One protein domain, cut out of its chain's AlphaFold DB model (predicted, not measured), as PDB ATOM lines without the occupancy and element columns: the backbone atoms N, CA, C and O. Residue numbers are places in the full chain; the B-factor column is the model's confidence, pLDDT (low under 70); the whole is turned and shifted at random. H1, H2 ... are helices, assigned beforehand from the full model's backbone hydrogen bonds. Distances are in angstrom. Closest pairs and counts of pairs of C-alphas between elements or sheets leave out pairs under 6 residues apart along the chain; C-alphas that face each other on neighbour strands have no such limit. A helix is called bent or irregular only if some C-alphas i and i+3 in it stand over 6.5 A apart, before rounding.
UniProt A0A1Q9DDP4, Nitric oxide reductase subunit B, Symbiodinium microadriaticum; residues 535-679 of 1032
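AT A GLANCE: This is residues 535 to 679 of the 1032 residues of the protein "Nitric oxide reductase subunit B" of Symbiodinium microadriaticum (UniProt A0A1Q9DDP4). Three long helices, H2, H4 and H5, run side by side, each the opposite way to the one before, as a loose, elongated bundle. Short H6 and H7 pack on H5, on its side away from H2 and H4, while short H1 lies by one end of H4 and H5. The printed part has 145 residues and is all helix, with seven named helices, H1 to H7 in order, and no named strand. It is only just loose, close to compact, with a radius of gyration of the C-alphas of 17.9 A, and spans 56 by 33 by 22 A.

IN THESE COORDINATES: H1 is residues 535 to 539, from C-alpha 535 at (-32.485, 41.248, 127.827). H2, residues 541 to 567, is 39.4 A long. H3 is residues 574 to 579. H4, residues 582 to 612, is 44.2 A long and irregular, but only just: C-alphas 607 and 610 are 6.9 A apart. H5, residues 622 to 648, is 39.0 A long. H6 is residues 655 to 662, and H7 is residues 673 to 679, ending at C-alpha 679 at (-33.958, 59.787, 111.826).

HOW THE PARTS SIT: H5 is the hub, touching H1, H4, H6 and H7. H4 and H5 form a helical hairpin at a shallow tilt of 9 degrees; their closest C-alphas, of Val 584 and Val 645, are 6.3 A apart. H2 touches H4, opposite ways at a shallow tilt of 20 degrees, closest at the C-alphas of Val 547 and Ala 596, 4.9 A. H3 touches no helix. Every O i to N i+4 pair is within hydrogen-bond range in H1, H5, H6 and H7, against 22 of 23 in H2, 1 of 2 in H3 and 25 of 27 in H4.

THE WHOLE: The farthest C-alphas, of Met 570 and Gly 614, are 56.9 A apart. The printed part has no cut, no link is long, and no printed residue is under 70 in pLDDT.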
ATOM      1  N   PRO A 535     -31.716  41.528 129.040       94.88
ATOM      2  CA  PRO A 535     -32.485  41.248 127.827       94.88
ATOM      3  C   PRO A 535     -32.368  42.311 126.715       94.88
ATOM      4  O   PRO A 535     -32.425  41.947 125.535       94.88
ATOM      5  N   SER A 536     -32.207  43.599 127.042       95.25
ATOM      6  CA  SER A 536     -31.992  44.673 126.063       95.25
ATOM      7  C   SER A 536     -30.579  44.648 125.495       95.25
ATOM      8  O   SER A 536     -30.401  44.903 124.311       95.25
ATOM      9  N   MET A 537     -29.572  44.289 126.299       95.62
ATOM     10  CA  MET A 537     -28.204  44.089 125.811       95.62
ATOM     11  C   MET A 537     -28.156  42.933 124.812       95.62
ATOM     12  O   MET A 537     -27.624  43.071 123.712       95.62
ATOM     13  N   ALA A 538     -28.796  41.809 125.144       94.25
ATOM     14  CA  ALA A 538     -28.890  40.664 124.244       94.25
ATOM     15  C   ALA A 538     -29.580  41.020 122.912       94.25
ATOM     16  O   ALA A 538     -29.217  40.478 121.866       94.25
ATOM     17  N   SER A 539     -30.538  41.958 122.911       95.38
ATOM     18  CA  SER A 539     -31.203  42.382 121.676       95.38
ATOM     19  C   SER A 539     -30.320  43.229 120.755       95.38
ATOM     20  O   SER A 539     -30.656  43.333 119.579       95.38
ATOM     21  N   MET A 540     -29.186  43.770 121.220       97.31
ATOM     22  CA  MET A 540     -28.233  44.512 120.377       97.31
ATOM     23  C   MET A 540     -27.413  43.600 119.459       97.31
ATOM     24  O   MET A 540     -26.897  44.051 118.442       97.31
ATOM     25  N   VAL A 541     -27.349  42.293 119.733       96.62
ATOM     26  CA  VAL A 541     -26.620  41.336 118.881       96.62
ATOM     27  C   VAL A 541     -27.161  41.323 117.442       96.62
ATOM     28  O   VAL A 541     -26.386  41.277 116.491       96.62
ATOM     29  N   LYS A 542     -28.481  41.458 117.244       96.00
ATOM     30  CA  LYS A 542     -29.063  41.532 115.888       96.00
ATOM     31  C   LYS A 542     -28.705  42.821 115.142       96.00
ATOM     32  O   LYS A 542     -28.654  42.811 113.917       96.00
ATOM     33  N   TRP A 543     -28.455  43.913 115.869       97.62
ATOM     34  CA  TRP A 543     -28.006  45.168 115.270       97.62
ATOM     35  C   TRP A 543     -26.627  44.986 114.658       97.62
ATOM     36  O   TRP A 543     -26.411  45.370 113.515       97.62
ATOM     37  N   VAL A 544     -25.733  44.312 115.386       97.75
ATOM     38  CA  VAL A 544     -24.390  43.982 114.905       97.75
ATOM     39  C   VAL A 544     -24.439  43.162 113.612       97.75
ATOM     40  O   VAL A 544     -23.692  43.444 112.680       97.75
ATOM     41  N   TYR A 545     -25.352  42.194 113.494       97.19
ATOM     42  CA  TYR A 545     -25.502  41.442 112.243       97.19
ATOM     43  C   TYR A 545     -25.925  42.322 111.064       97.19
ATOM     44  O   TYR A 545     -25.374  42.177 109.975       97.19
ATOM     45  N   ILE A 546     -26.849  43.263 111.283       96.81
ATOM     46  CA  ILE A 546     -27.233  44.234 110.253       96.81
ATOM     47  C   ILE A 546     -26.074  45.168 109.901       96.81
ATOM     48  O   ILE A 546     -25.878  45.436 108.722       96.81
ATOM     49  N   VAL A 547     -25.270  45.612 110.870       97.88
ATOM     50  CA  VAL A 547     -24.071  46.433 110.612       97.88
ATOM     51  C   VAL A 547     -23.112  45.714 109.666       97.88
ATOM     52  O   VAL A 547     -22.684  46.294 108.668       97.88
ATOM     53  N   PHE A 548     -22.802  44.442 109.933       97.94
ATOM     54  CA  PHE A 548     -21.919  43.662 109.066       97.94
ATOM     55  C   PHE A 548     -22.537  43.402 107.688       97.94
ATOM     56  O   PHE A 548     -21.841  43.531 106.682       97.94
ATOM     57  N   PHE A 549     -23.838  43.103 107.618       96.25
ATOM     58  CA  PHE A 549     -24.553  42.962 106.347       96.25
ATOM     59  C   PHE A 549     -24.506  44.252 105.515       96.25
ATOM     60  O   PHE A 549     -24.107  44.211 104.352       96.25
ATOM     61  N   LEU A 550     -24.846  45.397 106.118       96.88
ATOM     62  CA  LEU A 550     -24.796  46.708 105.469       96.88
ATOM     63  C   LEU A 550     -23.380  47.051 105.015       96.88
ATOM     64  O   LEU A 550     -23.215  47.540 103.909       96.88
ATOM     65  N   SER A 551     -22.365  46.735 105.820       97.44
ATOM     66  CA  SER A 551     -20.962  46.943 105.447       97.44
ATOM     67  C   SER A 551     -20.562  46.084 104.240       97.44
ATOM     68  O   SER A 551     -19.884  46.559 103.337       97.44
ATOM     69  N   GLY A 552     -21.008  44.823 104.173       97.56
ATOM     70  CA  GLY A 552     -20.780  43.968 103.002       97.56
ATOM     71  C   GLY A 552     -21.483  44.499 101.750       97.56
ATOM     72  O   GLY A 552     -20.876  44.591 100.685       97.56
ATOM     73  N   PHE A 553     -22.743  44.913 101.892       97.31
ATOM     74  CA  PHE A 553     -23.522  45.540 100.824       97.31
ATOM     75  C   PHE A 553     -22.880  46.849 100.326       97.31
ATOM     76  O   PHE A 553     -22.758  47.059  99.120       97.31
ATOM     77  N   GLN A 554     -22.388  47.683 101.241       97.81
ATOM     78  CA  GLN A 554     -21.680  48.928 100.953       97.81
ATOM     79  C   GLN A 554     -20.410  48.702 100.121       97.81
ATOM     80  O   GLN A 554     -20.145  49.450  99.177       97.81
ATOM     81  N   ILE A 555     -19.656  47.644 100.429       97.25
ATOM     82  CA  ILE A 555     -18.453  47.260  99.682       97.25
ATOM     83  C   ILE A 555     -18.817  46.796  98.272       97.25
ATOM     84  O   ILE A 555     -18.180  47.230  97.312       97.25
ATOM     85  N   CYS A 556     -19.871  45.987  98.120       96.19
ATOM     86  CA  CYS A 556     -20.370  45.590  96.801       96.19
ATOM     87  C   CYS A 556     -20.746  46.807  95.945       96.19
ATOM     88  O   CYS A 556     -20.401  46.852  94.767       96.19
ATOM     89  N   LEU A 557     -21.395  47.815  96.536       96.81
ATOM     90  CA  LEU A 557     -21.708  49.068  95.845       96.81
ATOM     91  C   LEU A 557     -20.458  49.869  95.476       96.81
ATOM     92  O   LEU A 557     -20.433  50.486  94.416       96.81
ATOM     93  N   GLY A 558     -19.414  49.843  96.307       95.62
ATOM     94  CA  GLY A 558     -18.131  50.477  95.997       95.62
ATOM     95  C   GLY A 558     -17.463  49.845  94.776       95.62
ATOM     96  O   GLY A 558     -17.102  50.556  93.838       95.62
ATOM     97  N   VAL A 559     -17.389  48.509  94.752       93.94
ATOM     98  CA  VAL A 559     -16.877  47.728  93.609       93.94
ATOM     99  C   VAL A 559     -17.715  47.981  92.355       93.94
ATOM    100  O   VAL A 559     -17.171  48.211  91.278       93.94
ATOM    101  N   TYR A 560     -19.041  48.006  92.491       94.44
ATOM    102  CA  TYR A 560     -19.937  48.307  91.378       94.44
ATOM    103  C   TYR A 560     -19.727  49.728  90.835       94.44
ATOM    104  O   TYR A 560     -19.598  49.925  89.631       94.44
ATOM    105  N   THR A 561     -19.613  50.719  91.722       94.38
ATOM    106  CA  THR A 561     -19.419  52.124  91.340       94.38
ATOM    107  C   THR A 561     -18.117  52.316  90.567       94.38
ATOM    108  O   THR A 561     -18.124  52.989  89.540       94.38
ATOM    109  N   ILE A 562     -17.001  51.717  91.011       91.75
ATOM    110  CA  ILE A 562     -15.727  51.832  90.286       91.75
ATOM    111  C   ILE A 562     -15.758  51.080  88.952       91.75
ATOM    112  O   ILE A 562     -15.250  51.611  87.963       91.75
ATOM    113  N   HIS A 563     -16.406  49.912  88.889       92.06
ATOM    114  CA  HIS A 563     -16.579  49.150  87.647       92.06
ATOM    115  C   HIS A 563     -17.222  50.001  86.552       92.06
ATOM    116  O   HIS A 563     -16.696  50.085  85.442       92.06
ATOM    117  N   LEU A 564     -18.297  50.718  86.898       90.81
ATOM    118  CA  LEU A 564     -18.976  51.630  85.978       90.81
ATOM    119  C   LEU A 564     -18.021  52.696  85.411       90.81
ATOM    120  O   LEU A 564     -18.124  53.043  84.239       90.81
ATOM    121  N   THR A 565     -17.042  53.172  86.187       89.50
ATOM    122  CA  THR A 565     -16.084  54.194  85.718       89.50
ATOM    123  C   THR A 565     -15.001  53.686  84.762       89.50
ATOM    124  O   THR A 565     -14.351  54.511  84.117       89.50
ATOM    125  N   ILE A 566     -14.785  52.367  84.692       86.88
ATOM    126  CA  ILE A 566     -13.746  51.736  83.860       86.88
ATOM    127  C   ILE A 566     -14.390  51.065  82.642       86.88
ATOM    128  O   ILE A 566     -14.026  51.351  81.504       86.88
ATOM    129  N   GLU A 567     -15.378  50.197  82.867       83.88
ATOM    130  CA  GLU A 567     -15.971  49.348  81.823       83.88
ATOM    131  C   GLU A 567     -17.394  49.783  81.425       83.88
ATOM    132  O   GLU A 567     -17.995  49.238  80.490       83.88
ATOM    133  N   GLY A 568     -17.955  50.794  82.099       84.50
ATOM    134  CA  GLY A 568     -19.357  51.173  81.945       84.50
ATOM    135  C   GLY A 568     -20.284  50.028  82.357       84.50
ATOM    136  O   GLY A 568     -20.055  49.344  83.347       84.50
ATOM    137  N   ASN A 569     -21.323  49.784  81.560       82.38
ATOM    138  CA  ASN A 569     -22.348  48.776  81.856       82.38
ATOM    139  C   ASN A 569     -21.933  47.329  81.517       82.38
ATOM    140  O   ASN A 569     -22.764  46.423  81.585       82.38
ATOM    141  N   MET A 570     -20.682  47.088  81.106       84.00
ATOM    142  CA  MET A 570     -20.231  45.755  80.695       84.00
ATOM    143  C   MET A 570     -20.381  44.744  81.843       84.00
ATOM    144  O   MET A 570     -20.080  45.053  82.988       84.00
ATOM    145  N   GLY A 571     -20.862  43.532  81.545       84.50
ATOM    146  CA  GLY A 571     -21.004  42.455  82.535       84.50
ATOM    147  C   GLY A 571     -22.251  42.530  83.426       84.50
ATOM    148  O   GLY A 571     -22.523  41.572  84.149       84.50
ATOM    149  N   TYR A 572     -23.048  43.601  83.336       88.00
ATOM    150  CA  TYR A 572     -24.283  43.765  84.105       88.00
ATOM    151  C   TYR A 572     -25.534  43.757  83.214       88.00
ATOM    152  O   TYR A 572     -25.503  44.254  82.089       88.00
ATOM    153  N   PRO A 573     -26.660  43.195  83.692       88.25
ATOM    154  CA  PRO A 573     -27.896  43.178  82.921       88.25
ATOM    155  C   PRO A 573     -28.523  44.577  82.851       88.25
ATOM    156  O   PRO A 573     -28.534  45.307  83.842       88.25
ATOM    157  N   ASN A 574     -29.132  44.915  81.709       85.44
ATOM    158  CA  ASN A 574     -29.693  46.250  81.452       85.44
ATOM    159  C   ASN A 574     -30.686  46.729  82.523       85.44
ATOM    160  O   ASN A 574     -30.695  47.908  82.863       85.44
ATOM    161  N   TRP A 575     -31.507  45.829  83.078       87.44
ATOM    162  CA  TRP A 575     -32.468  46.199  84.124       87.44
ATOM    163  C   TRP A 575     -31.768  46.749  85.373       87.44
ATOM    164  O   TRP A 575     -32.301  47.647  86.018       87.44
ATOM    165  N   LEU A 576     -30.572  46.248  85.702       88.31
ATOM    166  CA  LEU A 576     -29.808  46.695  86.859       88.31
ATOM    167  C   LEU A 576     -29.244  48.090  86.601       88.31
ATOM    168  O   LEU A 576     -29.491  48.995  87.386       88.31
ATOM    169  N   THR A 577     -28.561  48.283  85.472       85.94
ATOM    170  CA  THR A 577     -27.884  49.547  85.132       85.94
ATOM    171  C   THR A 577     -28.859  50.689  84.825       85.94
ATOM    172  O   THR A 577     -28.485  51.856  84.901       85.94
ATOM    173  N   GLN A 578     -30.118  50.380  84.495       86.25
ATOM    174  CA  GLN A 578     -31.182  51.377  84.315       86.25
ATOM    175  C   GLN A 578     -31.733  51.931  85.639       86.25
ATOM    176  O   GLN A 578     -32.186  53.074  85.664       86.25
ATOM    177  N   HIS A 579     -31.708  51.139  86.717       90.12
ATOM    178  CA  HIS A 579     -32.259  51.527  88.023       90.12
ATOM    179  C   HIS A 579     -31.169  51.896  89.027       90.12
ATOM    180  O   HIS A 579     -31.312  52.858  89.773       90.12
ATOM    181  N   ILE A 580     -30.072  51.143  89.038       94.19
ATOM    182  CA  ILE A 580     -28.888  51.400  89.854       94.19
ATOM    183  C   ILE A 580     -27.826  51.998  88.935       94.19
ATOM    184  O   ILE A 580     -26.898  51.330  88.494       94.19
ATOM    185  N   THR A 581     -28.006  53.274  88.600       94.06
ATOM    186  CA  THR A 581     -27.008  54.052  87.854       94.06
ATOM    187  C   THR A 581     -25.775  54.326  88.722       94.06
ATOM    188  O   THR A 581     -25.805  54.100  89.934       94.06
ATOM    189  N   TYR A 582     -24.703  54.876  88.136       95.12
ATOM    190  CA  TYR A 582     -23.539  55.360  88.894       95.12
ATOM    191  C   TYR A 582     -23.949  56.260  90.067       95.12
ATOM    192  O   TYR A 582     -23.521  56.037  91.196       95.12
ATOM    193  N   THR A 583     -24.837  57.222  89.808       96.25
ATOM    194  CA  THR A 583     -25.347  58.153  90.816       96.25
ATOM    195  C   THR A 583     -26.028  57.412  91.967       96.25
ATOM    196  O   THR A 583     -25.683  57.645  93.118       96.25
ATOM    197  N   VAL A 584     -26.926  56.459  91.679       97.25
ATOM    198  CA  VAL A 584     -27.596  55.648  92.718       97.25
ATOM    199  C   VAL A 584     -26.588  54.797  93.490       97.25
ATOM    200  O   VAL A 584     -26.643  54.735  94.718       97.25
ATOM    201  N   ALA A 585     -25.659  54.144  92.789       97.12
ATOM    202  CA  ALA A 585     -24.648  53.297  93.406       97.12
ATOM    203  C   ALA A 585     -23.753  54.093  94.368       97.12
ATOM    204  O   ALA A 585     -23.527  53.645  95.495       97.12
ATOM    205  N   ARG A 586     -23.313  55.296  93.968       97.31
ATOM    206  CA  ARG A 586     -22.526  56.207  94.812       97.31
ATOM    207  C   ARG A 586     -23.339  56.723  96.003       97.31
ATOM    208  O   ARG A 586     -22.828  56.685  97.127       97.31
ATOM    209  N   THR A 587     -24.597  57.123  95.787       98.00
ATOM    210  CA  THR A 587     -25.531  57.519  96.856       98.00
ATOM    211  C   THR A 587     -25.633  56.416  97.903       98.00
ATOM    212  O   THR A 587     -25.377  56.634  99.084       98.00
ATOM    213  N   TRP A 588     -25.937  55.191  97.478       98.06
ATOM    214  CA  TRP A 588     -26.085  54.078  98.405       98.06
ATOM    215  C   TRP A 588     -24.761  53.684  99.058       98.06
ATOM    216  O   TRP A 588     -24.758  53.324 100.232       98.06
ATOM    217  N   HIS A 589     -23.631  53.763  98.349       97.81
ATOM    218  CA  HIS A 589     -22.310  53.449  98.896       97.81
ATOM    219  C   HIS A 589     -21.920  54.392 100.042       97.81
ATOM    220  O   HIS A 589     -21.481  53.940 101.101       97.81
ATOM    221  N   THR A 590     -22.101  55.698  99.849       96.19
ATOM    222  CA  THR A 590     -21.776  56.718 100.859       96.19
ATOM    223  C   THR A 590     -22.753  56.666 102.033       96.19
ATOM    224  O   THR A 590     -22.337  56.590 103.190       96.19
ATOM    225  N   GLN A 591     -24.052  56.582 101.755       96.38
ATOM    226  CA  GLN A 591     -25.078  56.567 102.793       96.38
ATOM    227  C   GLN A 591     -25.065  55.280 103.636       96.38
ATOM    228  O   GLN A 591     -25.204  55.335 104.860       96.38
ATOM    229  N   SER A 592     -24.860  54.110 103.020       96.94
ATOM    230  CA  SER A 592     -24.760  52.846 103.768       96.94
ATOM    231  C   SER A 592     -23.510  52.785 104.648       96.94
ATOM    232  O   SER A 592     -23.572  52.170 105.713       96.94
ATOM    233  N   ALA A 593     -22.421  53.471 104.278       95.81
ATOM    234  CA  ALA A 593     -21.245  53.608 105.137       95.81
ATOM    235  C   ALA A 593     -21.592  54.373 106.422       95.81
ATOM    236  O   ALA A 593     -21.353  53.868 107.522       95.81
ATOM    237  N   VAL A 594     -22.237  55.540 106.291       94.12
ATOM    238  CA  VAL A 594     -22.693  56.345 107.437       94.12
ATOM    239  C   VAL A 594     -23.678  55.552 108.297       94.12
ATOM    240  O   VAL A 594     -23.518  55.490 109.517       94.12
ATOM    241  N   PHE A 595     -24.656  54.874 107.686       95.12
ATOM    242  CA  PHE A 595     -25.617  54.060 108.429       95.12
ATOM    243  C   PHE A 595     -24.970  52.890 109.167       95.12
ATOM    244  O   PHE A 595     -25.329  52.649 110.319       95.12
ATOM    245  N   ALA A 596     -24.030  52.167 108.552       96.69
ATOM    246  CA  ALA A 596     -23.350  51.052 109.205       96.69
ATOM    247  C   ALA A 596     -22.537  51.530 110.418       96.69
ATOM    248  O   ALA A 596     -22.676  50.969 111.510       96.69
ATOM    249  N   ILE A 597     -21.760  52.606 110.250       95.06
ATOM    250  CA  ILE A 597     -20.952  53.209 111.316       95.06
ATOM    251  C   ILE A 597     -21.855  53.696 112.454       95.06
ATOM    252  O   ILE A 597     -21.722  53.223 113.585       95.06
ATOM    253  N   ALA A 598     -22.835  54.555 112.160       93.44
ATOM    254  CA  ALA A 598     -23.732  55.107 113.173       93.44
ATOM    255  C   ALA A 598     -24.519  54.004 113.902       93.44
ATOM    256  O   ALA A 598     -24.586  53.994 115.130       93.44
ATOM    257  N   THR A 599     -25.054  53.016 113.176       96.12
ATOM    258  CA  THR A 599     -25.796  51.890 113.774       96.12
ATOM    259  C   THR A 599     -24.916  51.081 114.727       96.12
ATOM    260  O   THR A 599     -25.395  50.652 115.778       96.12
ATOM    261  N   SER A 600     -23.629  50.903 114.409       96.12
ATOM    262  CA  SER A 600     -22.686  50.218 115.300       96.12
ATOM    263  C   SER A 600     -22.468  50.984 116.609       96.12
ATOM    264  O   SER A 600     -22.460  50.378 117.681       96.12
ATOM    265  N   PHE A 601     -22.375  52.317 116.546       93.44
ATOM    266  CA  PHE A 601     -22.154  53.167 117.717       93.44
ATOM    267  C   PHE A 601     -23.409  53.233 118.581       93.44
ATOM    268  O   PHE A 601     -23.328  53.080 119.800       93.44
ATOM    269  N   LEU A 602     -24.583  53.360 117.955       95.00
ATOM    270  CA  LEU A 602     -25.873  53.310 118.640       95.00
ATOM    271  C   LEU A 602     -26.066  51.967 119.360       95.00
ATOM    272  O   LEU A 602     -26.482  51.954 120.522       95.00
ATOM    273  N   ALA A 603     -25.733  50.851 118.698       96.56
ATOM    274  CA  ALA A 603     -25.821  49.511 119.274       96.56
ATOM    275  C   ALA A 603     -24.840  49.318 120.439       96.56
ATOM    276  O   ALA A 603     -25.231  48.807 121.489       96.56
ATOM    277  N   ALA A 604     -23.587  49.756 120.286       94.81
ATOM    278  CA  ALA A 604     -22.583  49.689 121.344       94.81
ATOM    279  C   ALA A 604     -22.967  50.553 122.553       94.81
ATOM    280  O   ALA A 604     -22.877  50.089 123.689       94.81
ATOM    281  N   GLY A 605     -23.476  51.767 122.319       94.31
ATOM    282  CA  GLY A 605     -24.006  52.639 123.362       94.31
ATOM    283  C   GLY A 605     -25.131  51.967 124.149       94.31
ATOM    284  O   GLY A 605     -25.023  51.824 125.367       94.31
ATOM    285  N   LEU A 606     -26.173  51.478 123.465       96.25
ATOM    286  CA  LEU A 606     -27.311  50.806 124.111       96.25
ATOM    287  C   LEU A 606     -26.917  49.501 124.812       96.25
ATOM    288  O   LEU A 606     -27.539  49.132 125.808       96.25
ATOM    289  N   PHE A 607     -25.898  48.804 124.307       95.81
ATOM    290  CA  PHE A 607     -25.359  47.609 124.945       95.81
ATOM    291  C   PHE A 607     -24.615  47.946 126.241       95.81
ATOM    292  O   PHE A 607     -24.781  47.262 127.247       95.81
ATOM    293  N   LEU A 608     -23.796  48.997 126.245       93.06
ATOM    294  CA  LEU A 608     -22.997  49.370 127.414       93.06
ATOM    295  C   LEU A 608     -23.805  50.154 128.456       93.06
ATOM    296  O   LEU A 608     -23.478  50.101 129.640       93.06
ATOM    297  N   ALA A 609     -24.873  50.844 128.055       94.12
ATOM    298  CA  ALA A 609     -25.639  51.737 128.920       94.12
ATOM    299  C   ALA A 609     -26.180  51.080 130.214       94.12
ATOM    300  O   ALA A 609     -25.999  51.680 131.278       94.12
ATOM    301  N   PRO A 610     -26.770  49.863 130.209       93.69
ATOM    302  CA  PRO A 610     -27.188  49.199 131.449       93.69
ATOM    303  C   PRO A 610     -26.009  48.865 132.371       93.69
ATOM    304  O   PRO A 610     -26.101  49.076 133.580       93.69
ATOM    305  N   ALA A 611     -24.888  48.409 131.802       90.00
ATOM    306  CA  ALA A 611     -23.684  48.075 132.558       90.00
ATOM    307  C   ALA A 611     -23.049  49.321 133.198       90.00
ATOM    308  O   ALA A 611     -22.694  49.299 134.376       90.00
ATOM    309  N   ILE A 612     -22.980  50.428 132.454       90.19
ATOM    310  CA  ILE A 612     -22.523  51.734 132.952       90.19
ATOM    311  C   ILE A 612     -23.452  52.253 134.056       90.19
ATOM    312  O   ILE A 612     -22.987  52.758 135.075       90.19
ATOM    313  N   GLY A 613     -24.764  52.074 133.888       88.38
ATOM    314  CA  GLY A 613     -25.774  52.398 134.894       88.38
ATOM    315  C   GLY A 613     -25.748  51.499 136.138       88.38
ATOM    316  O   GLY A 613     -26.539  51.728 137.052       88.38
ATOM    317  N   GLY A 614     -24.892  50.471 136.183       87.25
ATOM    318  CA  GLY A 614     -24.819  49.505 137.283       87.25
ATOM    319  C   GLY A 614     -26.047  48.593 137.388       87.25
ATOM    320  O   GLY A 614     -26.330  48.053 138.460       87.25
ATOM    321  N   ARG A 615     -26.809  48.437 136.301       87.25
ATOM    322  CA  ARG A 615     -28.051  47.660 136.279       87.25
ATOM    323  C   ARG A 615     -27.772  46.183 136.009       87.25
ATOM    324  O   ARG A 615     -27.035  45.838 135.093       87.25
ATOM    325  N   LYS A 616     -28.428  45.313 136.778       86.94
ATOM    326  CA  LYS A 616     -28.484  43.860 136.520       86.94
ATOM    327  C   LYS A 616     -29.732  43.444 135.734       86.94
ATOM    328  O   LYS A 616     -29.775  42.345 135.197       86.94
ATOM    329  N   GLU A 617     -30.724  44.328 135.668       89.56
ATOM    330  CA  GLU A 617     -32.010  44.126 135.003       89.56
ATOM    331  C   GLU A 617     -32.388  45.372 134.198       89.56
ATOM    332  O   GLU A 617     -31.960  46.490 134.509       89.56
ATOM    333  N   ASP A 618     -33.204  45.181 133.163       90.88
ATOM    334  CA  ASP A 618     -33.636  46.273 132.298       90.88
ATOM    335  C   ASP A 618     -34.635  47.209 132.990       90.88
ATOM    336  O   ASP A 618     -35.524  46.748 133.710       90.88
ATOM    337  N   PRO A 619     -34.578  48.525 132.708       91.69
ATOM    338  CA  PRO A 619     -35.707  49.408 132.964       91.69
ATOM    339  C   PRO A 619     -36.993  48.918 132.267       91.69
ATOM    340  O   PRO A 619     -36.918  48.253 131.223       91.69
ATOM    341  N   PRO A 620     -38.185  49.313 132.758       91.56
ATOM    342  CA  PRO A 620     -39.442  49.031 132.072       91.56
ATOM    343  C   PRO A 620     -39.396  49.470 130.603       91.56
ATOM    344  O   PRO A 620     -38.911  50.552 130.284       91.56
ATOM    345  N   LEU A 621     -39.910  48.618 129.712       94.75
ATOM    346  CA  LEU A 621     -39.989  48.839 128.262       94.75
ATOM    347  C   LEU A 621     -38.651  49.003 127.506       94.75
ATOM    348  O   LEU A 621     -38.683  49.201 126.292       94.75
ATOM    349  N   GLN A 622     -37.484  48.835 128.140       96.31
ATOM    350  CA  GLN A 622     -36.189  49.041 127.469       96.31
ATOM    351  C   GLN A 622     -36.024  48.150 126.224       96.31
ATOM    352  O   GLN A 622     -35.833  48.642 125.115       96.31
ATOM    353  N   LYS A 623     -36.156  46.825 126.372       96.38
ATOM    354  CA  LYS A 623     -36.050  45.870 125.256       96.38
ATOM    355  C   LYS A 623     -37.072  46.115 124.127       96.38
ATOM    356  O   LYS A 623     -36.642  46.128 122.971       96.38
ATOM    357  N   PRO A 624     -38.393  46.258 124.380       97.62
ATOM    358  CA  PRO A 624     -39.348  46.491 123.297       97.62
ATOM    359  C   PRO A 624     -39.098  47.818 122.572       97.62
ATOM    360  O   PRO A 624     -39.170  47.833 121.347       97.62
ATOM    361  N   LEU A 625     -38.706  48.886 123.272       97.69
ATOM    362  CA  LEU A 625     -38.357  50.157 122.631       97.69
ATOM    363  C   LEU A 625     -37.054  50.071 121.825       97.69
ATOM    364  O   LEU A 625     -37.002  50.580 120.711       97.69
ATOM    365  N   CYS A 626     -36.041  49.343 122.309       97.75
ATOM    366  CA  CYS A 626     -34.853  49.021 121.512       97.75
ATOM    367  C   CYS A 626     -35.211  48.252 120.225       97.75
ATOM    368  O   CYS A 626     -34.614  48.469 119.172       97.75
ATOM    369  N   ASN A 627     -36.189  47.341 120.282       98.00
ATOM    370  CA  ASN A 627     -36.663  46.613 119.102       98.00
ATOM    371  C   ASN A 627     -37.476  47.495 118.150       98.00
ATOM    372  O   ASN A 627     -37.371  47.321 116.938       98.00
ATOM    373  N   PHE A 628     -38.270  48.419 118.689       98.12
ATOM    374  CA  PHE A 628     -39.012  49.393 117.900       98.12
ATOM    375  C   PHE A 628     -38.060  50.339 117.163       98.12
ATOM    376  O   PHE A 628     -38.164  50.473 115.949       98.12
ATOM    377  N   LEU A 629     -37.056  50.884 117.857       98.19
ATOM    378  CA  LEU A 629     -36.019  51.720 117.250       98.19
ATOM    379  C   LEU A 629     -35.273  50.983 116.126       98.19
ATOM    380  O   LEU A 629     -35.046  51.553 115.062       98.19
ATOM    381  N   PHE A 630     -34.942  49.704 116.330       98.12
ATOM    382  CA  PHE A 630     -34.333  48.867 115.294       98.12
ATOM    383  C   PHE A 630     -35.198  48.790 114.029       98.12
ATOM    384  O   PHE A 630     -34.688  48.931 112.921       98.12
ATOM    385  N   LEU A 631     -36.513  48.595 114.187       97.69
ATOM    386  CA  LEU A 631     -37.445  48.567 113.062       97.69
ATOM    387  C   LEU A 631     -37.524  49.930 112.360       97.69
ATOM    388  O   LEU A 631     -37.499  49.971 111.133       97.69
ATOM    389  N   CYS A 632     -37.566  51.033 113.114       97.69
ATOM    390  CA  CYS A 632     -37.539  52.382 112.546       97.69
ATOM    391  C   CYS A 632     -36.305  52.596 111.663       97.69
ATOM    392  O   CYS A 632     -36.442  53.094 110.550       97.69
ATOM    393  N   LEU A 633     -35.120  52.167 112.111       96.25
ATOM    394  CA  LEU A 633     -33.898  52.278 111.310       96.25
ATOM    395  C   LEU A 633     -33.980  51.473 110.010       96.25
ATOM    396  O   LEU A 633     -33.604  51.992 108.965       96.25
ATOM    397  N   LEU A 634     -34.528  50.254 110.034       96.75
ATOM    398  CA  LEU A 634     -34.723  49.469 108.806       96.75
ATOM    399  C   LEU A 634     -35.660  50.172 107.813       96.75
ATOM    400  O   LEU A 634     -35.382  50.183 106.615       96.75
ATOM    401  N   VAL A 635     -36.738  50.790 108.307       97.81
ATOM    402  CA  VAL A 635     -37.670  51.570 107.476       97.81
ATOM    403  C   VAL A 635     -36.992  52.817 106.905       97.81
ATOM    404  O   VAL A 635     -37.195  53.128 105.735       97.81
ATOM    405  N   ILE A 636     -36.166  53.511 107.692       97.56
ATOM    406  CA  ILE A 636     -35.417  54.689 107.233       97.56
ATOM    407  C   ILE A 636     -34.423  54.302 106.135       97.56
ATOM    408  O   ILE A 636     -34.406  54.931 105.079       97.56
ATOM    409  N   VAL A 637     -33.627  53.252 106.354       96.75
ATOM    410  CA  VAL A 637     -32.628  52.781 105.384       96.75
ATOM    411  C   VAL A 637     -33.315  52.320 104.099       96.75
ATOM    412  O   VAL A 637     -33.068  52.888 103.040       96.75
ATOM    413  N   GLY A 638     -34.229  51.349 104.184       96.75
ATOM    414  CA  GLY A 638     -34.892  50.798 103.000       96.75
ATOM    415  C   GLY A 638     -35.769  51.819 102.272       96.75
ATOM    416  O   GLY A 638     -35.756  51.880 101.044       96.75
ATOM    417  N   GLY A 639     -36.494  52.652 103.023       97.75
ATOM    418  CA  GLY A 639     -37.351  53.695 102.467       97.75
ATOM    419  C   GLY A 639     -36.557  54.782 101.747       97.75
ATOM    420  O   GLY A 639     -36.875  55.099 100.604       97.75
ATOM    421  N   SER A 640     -35.497  55.313 102.371       97.62
ATOM    422  CA  SER A 640     -34.667  56.345 101.732       97.62
ATOM    423  C   SER A 640     -33.987  55.827 100.467       97.62
ATOM    424  O   SER A 640     -34.031  56.502  99.443       97.62
ATOM    425  N   MET A 641     -33.457  54.601 100.488       97.19
ATOM    426  CA  MET A 641     -32.819  53.995  99.317       97.19
ATOM    427  C   MET A 641     -33.795  53.803  98.148       97.19
ATOM    428  O   MET A 641     -33.466  54.144  97.011       97.19
ATOM    429  N   ALA A 642     -35.007  53.307  98.419       97.31
ATOM    430  CA  ALA A 642     -36.051  53.171  97.401       97.31
ATOM    431  C   ALA A 642     -36.481  54.536  96.835       97.31
ATOM    432  O   ALA A 642     -36.628  54.697  95.622       97.31
ATOM    433  N   GLY A 643     -36.624  55.532  97.710       97.56
ATOM    434  CA  GLY A 643     -36.919  56.908  97.336       97.56
ATOM    435  C   GLY A 643     -35.871  57.524  96.410       97.56
ATOM    436  O   GLY A 643     -36.213  58.163  95.416       97.56
ATOM    437  N   GLN A 644     -34.591  57.304  96.696       97.62
ATOM    438  CA  GLN A 644     -33.485  57.830  95.896       97.62
ATOM    439  C   GLN A 644     -33.449  57.254  94.484       97.62
ATOM    440  O   GLN A 644     -33.214  58.003  93.537       97.62
ATOM    441  N   VAL A 645     -33.739  55.955  94.331       97.00
ATOM    442  CA  VAL A 645     -33.917  55.351  93.002       97.00
ATOM    443  C   VAL A 645     -35.047  56.064  92.273       97.00
ATOM    444  O   VAL A 645     -34.808  56.585  91.192       97.00
ATOM    445  N   ALA A 646     -36.227  56.175  92.892       96.56
ATOM    446  CA  ALA A 646     -37.388  56.825  92.282       96.56
ATOM    447  C   ALA A 646     -37.132  58.295  91.890       96.56
ATOM    448  O   ALA A 646     -37.639  58.759  90.868       96.56
ATOM    449  N   ALA A 647     -36.333  59.035  92.664       96.12
ATOM    450  CA  ALA A 647     -35.917  60.394  92.320       96.12
ATOM    451  C   ALA A 647     -34.994  60.425  91.096       96.12
ATOM    452  O   ALA A 647     -35.302  61.095  90.109       96.12
ATOM    453  N   ILE A 648     -33.907  59.651  91.120       95.25
ATOM    454  CA  ILE A 648     -32.894  59.655  90.054       95.25
ATOM    455  C   ILE A 648     -33.453  59.066  88.750       95.25
ATOM    456  O   ILE A 648     -33.095  59.510  87.659       95.25
ATOM    457  N   THR A 649     -34.388  58.116  88.824       92.44
ATOM    458  CA  THR A 649     -35.102  57.597  87.647       92.44
ATOM    459  C   THR A 649     -36.206  58.527  87.142       92.44
ATOM    460  O   THR A 649     -36.819  58.204  86.127       92.44
ATOM    461  N   GLN A 650     -36.430  59.675  87.796       93.06
ATOM    462  CA  GLN A 650     -37.479  60.654  87.485       93.06
ATOM    463  C   GLN A 650     -38.895  60.058  87.553       93.06
ATOM    464  O   GLN A 650     -39.775  60.402  86.769       93.06
ATOM    465  N   SER A 651     -39.122  59.156  88.509       93.56
ATOM    466  CA  SER A 651     -40.437  58.562  88.778       93.56
ATOM    467  C   SER A 651     -41.346  59.476  89.607       93.56
ATOM    468  O   SER A 651     -42.553  59.257  89.649       93.56
ATOM    469  N   PHE A 652     -40.795  60.505  90.259       93.50
ATOM    470  CA  PHE A 652     -41.583  61.573  90.875       93.50
ATOM    471  C   PHE A 652     -41.883  62.678  89.858       93.50
ATOM    472  O   PHE A 652     -40.968  63.321  89.352       93.50
ATOM    473  N   GLU A 653     -43.163  62.970  89.629       86.94
ATOM    474  CA  GLU A 653     -43.572  64.115  88.799       86.94
ATOM    475  C   GLU A 653     -43.279  65.457  89.492       86.94
ATOM    476  O   GLU A 653     -42.833  66.423  88.867       86.94
ATOM    477  N   SER A 654     -43.496  65.503  90.812       93.88
ATOM    478  CA  SER A 654     -43.312  66.692  91.645       93.88
ATOM    479  C   SER A 654     -41.908  66.759  92.245       93.88
ATOM    480  O   SER A 654     -41.485  65.848  92.967       93.88
ATOM    481  N   LEU A 655     -41.226  67.892  92.044       93.62
ATOM    482  CA  LEU A 655     -39.951  68.187  92.708       93.62
ATOM    483  C   LEU A 655     -40.099  68.168  94.236       93.62
ATOM    484  O   LEU A 655     -39.211  67.677  94.922       93.62
ATOM    485  N   LEU A 656     -41.240  68.609  94.780       94.44
ATOM    486  CA  LEU A 656     -41.496  68.568  96.223       94.44
ATOM    487  C   LEU A 656     -41.504  67.128  96.757       94.44
ATOM    488  O   LEU A 656     -40.884  66.851  97.781       94.44
ATOM    489  N   MET A 657     -42.160  66.201  96.050       95.31
ATOM    490  CA  MET A 657     -42.172  64.785  96.437       95.31
ATOM    491  C   MET A 657     -40.773  64.171  96.357       95.31
ATOM    492  O   MET A 657     -40.370  63.460  97.279       95.31
ATOM    493  N   SER A 658     -40.013  64.514  95.311       95.25
ATOM    494  CA  SER A 658     -38.612  64.106  95.174       95.25
ATOM    495  C   SER A 658     -37.747  64.613  96.338       95.25
ATOM    496  O   SER A 658     -36.960  63.859  96.896       95.25
ATOM    497  N   GLN A 659     -37.955  65.845  96.806       95.00
ATOM    498  CA  GLN A 659     -37.218  66.399  97.949       95.00
ATOM    499  C   GLN A 659     -37.581  65.743  99.291       95.00
ATOM    500  O   GLN A 659     -36.723  65.538 100.154       95.00
ATOM    501  N   TRP A 660     -38.857  65.415  99.499       96.12
ATOM    502  CA  TRP A 660     -39.325  64.859 100.771       96.12
ATOM    503  C   TRP A 660     -39.072  63.364 100.909       96.12
ATOM    504  O   TRP A 660     -38.631  62.921 101.968       96.12
ATOM    505  N   PHE A 661     -39.330  62.596  99.857       97.44
ATOM    506  CA  PHE A 661     -39.270  61.134  99.894       97.44
ATOM    507  C   PHE A 661     -38.196  60.554  98.982       97.44
ATOM    508  O   PHE A 661     -37.967  59.355  99.030       97.44
ATOM    509  N   GLY A 662     -37.550  61.378  98.163       96.69
ATOM    510  CA  GLY A 662     -36.546  60.951  97.205       96.69
ATOM    511  C   GLY A 662     -35.125  61.293  97.637       96.69
ATOM    512  O   GLY A 662     -34.599  60.720  98.593       96.69
ATOM    513  N   HIS A 663     -34.508  62.217  96.901       97.00
ATOM    514  CA  HIS A 663     -33.091  62.547  96.980       97.00
ATOM    515  C   HIS A 663     -32.899  64.055  97.218       97.00
ATOM    516  O   HIS A 663     -33.373  64.868  96.428       97.00
ATOM    517  N   GLN A 664     -32.181  64.440  98.279       96.94
ATOM    518  CA  GLN A 664     -31.913  65.856  98.593       96.94
ATOM    519  C   GLN A 664     -30.812  66.483  97.731       96.94
ATOM    520  O   GLN A 664     -30.712  67.700  97.660       96.94
ATOM    521  N   GLY A 665     -29.976  65.671  97.080       95.81
ATOM    522  CA  GLY A 665     -28.976  66.146  96.113       95.81
ATOM    523  C   GLY A 665     -27.628  66.544  96.704       95.81
ATOM    524  O   GLY A 665     -26.722  66.869  95.943       95.81
ATOM    525  N   TYR A 666     -27.470  66.479  98.023       96.75
ATOM    526  CA  TYR A 666     -26.221  66.809  98.702       96.75
ATOM    527  C   TYR A 666     -25.596  65.559  99.302       96.75
ATOM    528  O   TYR A 666     -26.286  64.772  99.952       96.75
ATOM    529  N   GLU A 667     -24.301  65.367  99.075       93.75
ATOM    530  CA  GLU A 667     -23.605  64.182  99.569       93.75
ATOM    531  C   GLU A 667     -23.557  64.147 101.104       93.75
ATOM    532  O   GLU A 667     -23.504  65.187 101.768       93.75
ATOM    533  N   TYR A 668     -23.605  62.931 101.650       92.81
ATOM    534  CA  TYR A 668     -23.768  62.554 103.058       92.81
ATOM    535  C   TYR A 668     -25.143  62.841 103.690       92.81
ATOM    536  O   TYR A 668     -25.432  62.340 104.778       92.81
ATOM    537  N   VAL A 669     -26.005  63.622 103.031       93.75
ATOM    538  CA  VAL A 669     -27.366  63.961 103.490       93.75
ATOM    539  C   VAL A 669     -28.400  63.735 102.381       93.75
ATOM    540  O   VAL A 669     -29.347  64.499 102.207       93.75
ATOM    541  N   GLU A 670     -28.226  62.655 101.617       95.12
ATOM    542  CA  GLU A 670     -28.960  62.373 100.379       95.12
ATOM    543  C   GLU A 670     -30.408  61.951 100.616       95.12
ATOM    544  O   GLU A 670     -31.261  62.137  99.751       95.12
ATOM    545  N   LEU A 671     -30.688  61.326 101.759       95.88
ATOM    546  CA  LEU A 671     -32.019  60.832 102.107       95.88
ATOM    547  C   LEU A 671     -33.057  61.952 102.109       95.88
ATOM    548  O   LEU A 671     -32.825  62.993 102.710       95.88
ATOM    549  N   GLY A 672     -34.220  61.722 101.494       96.81
ATOM    550  CA  GLY A 672     -35.317  62.692 101.472       96.81
ATOM    551  C   GLY A 672     -35.681  63.254 102.853       96.81
ATOM    552  O   GLY A 672     -35.520  62.599 103.889       96.81
ATOM    553  N   ARG A 673     -36.202  64.485 102.871       96.50
ATOM    554  CA  ARG A 673     -36.458  65.250 104.102       96.50
ATOM    555  C   ARG A 673     -37.302  64.501 105.139       96.50
ATOM    556  O   ARG A 673     -37.025  64.607 106.333       96.50
ATOM    557  N   PHE A 674     -38.289  63.715 104.707       97.56
ATOM    558  CA  PHE A 674     -39.104  62.875 105.589       97.56
ATOM    559  C   PHE A 674     -38.238  61.911 106.407       97.56
ATOM    560  O   PHE A 674     -38.354  61.847 107.632       97.56
ATOM    561  N   TYR A 675     -37.323  61.203 105.743       97.75
ATOM    562  CA  TYR A 675     -36.419  60.257 106.393       97.75
ATOM    563  C   TYR A 675     -35.432  60.961 107.329       97.75
ATOM    564  O   TYR A 675     -35.034  60.380 108.335       97.75
ATOM    565  N   GLN A 676     -35.090  62.223 107.056       96.00
ATOM    566  CA  GLN A 676     -34.190  63.013 107.899       96.00
ATOM    567  C   GLN A 676     -34.850  63.402 109.223       96.00
ATOM    568  O   GLN A 676     -34.240  63.239 110.282       96.00
ATOM    569  N   TYR A 677     -36.112  63.847 109.176       97.19
ATOM    570  CA  TYR A 677     -36.929  64.062 110.374       97.19
ATOM    571  C   TYR A 677     -37.181  62.755 111.124       97.19
ATOM    572  O   TYR A 677     -37.090  62.712 112.351       97.19
ATOM    573  N   PHE A 678     -37.459  61.667 110.404       97.69
ATOM    574  CA  PHE A 678     -37.675  60.366 111.028       97.69
ATOM    575  C   PHE A 678     -36.405  59.870 111.742       97.69
ATOM    576  O   PHE A 678     -36.485  59.366 112.864       97.69
ATOM    577  N   LEU A 679     -35.222  60.097 111.164       96.81
ATOM    578  CA  LEU A 679     -33.958  59.787 111.826       96.81
ATOM    579  C   LEU A 679     -33.738  60.636 113.085       96.81
ATOM    580  O   LEU A 679     -33.321  60.078 114.097       96.81
TER     581      LEU A 679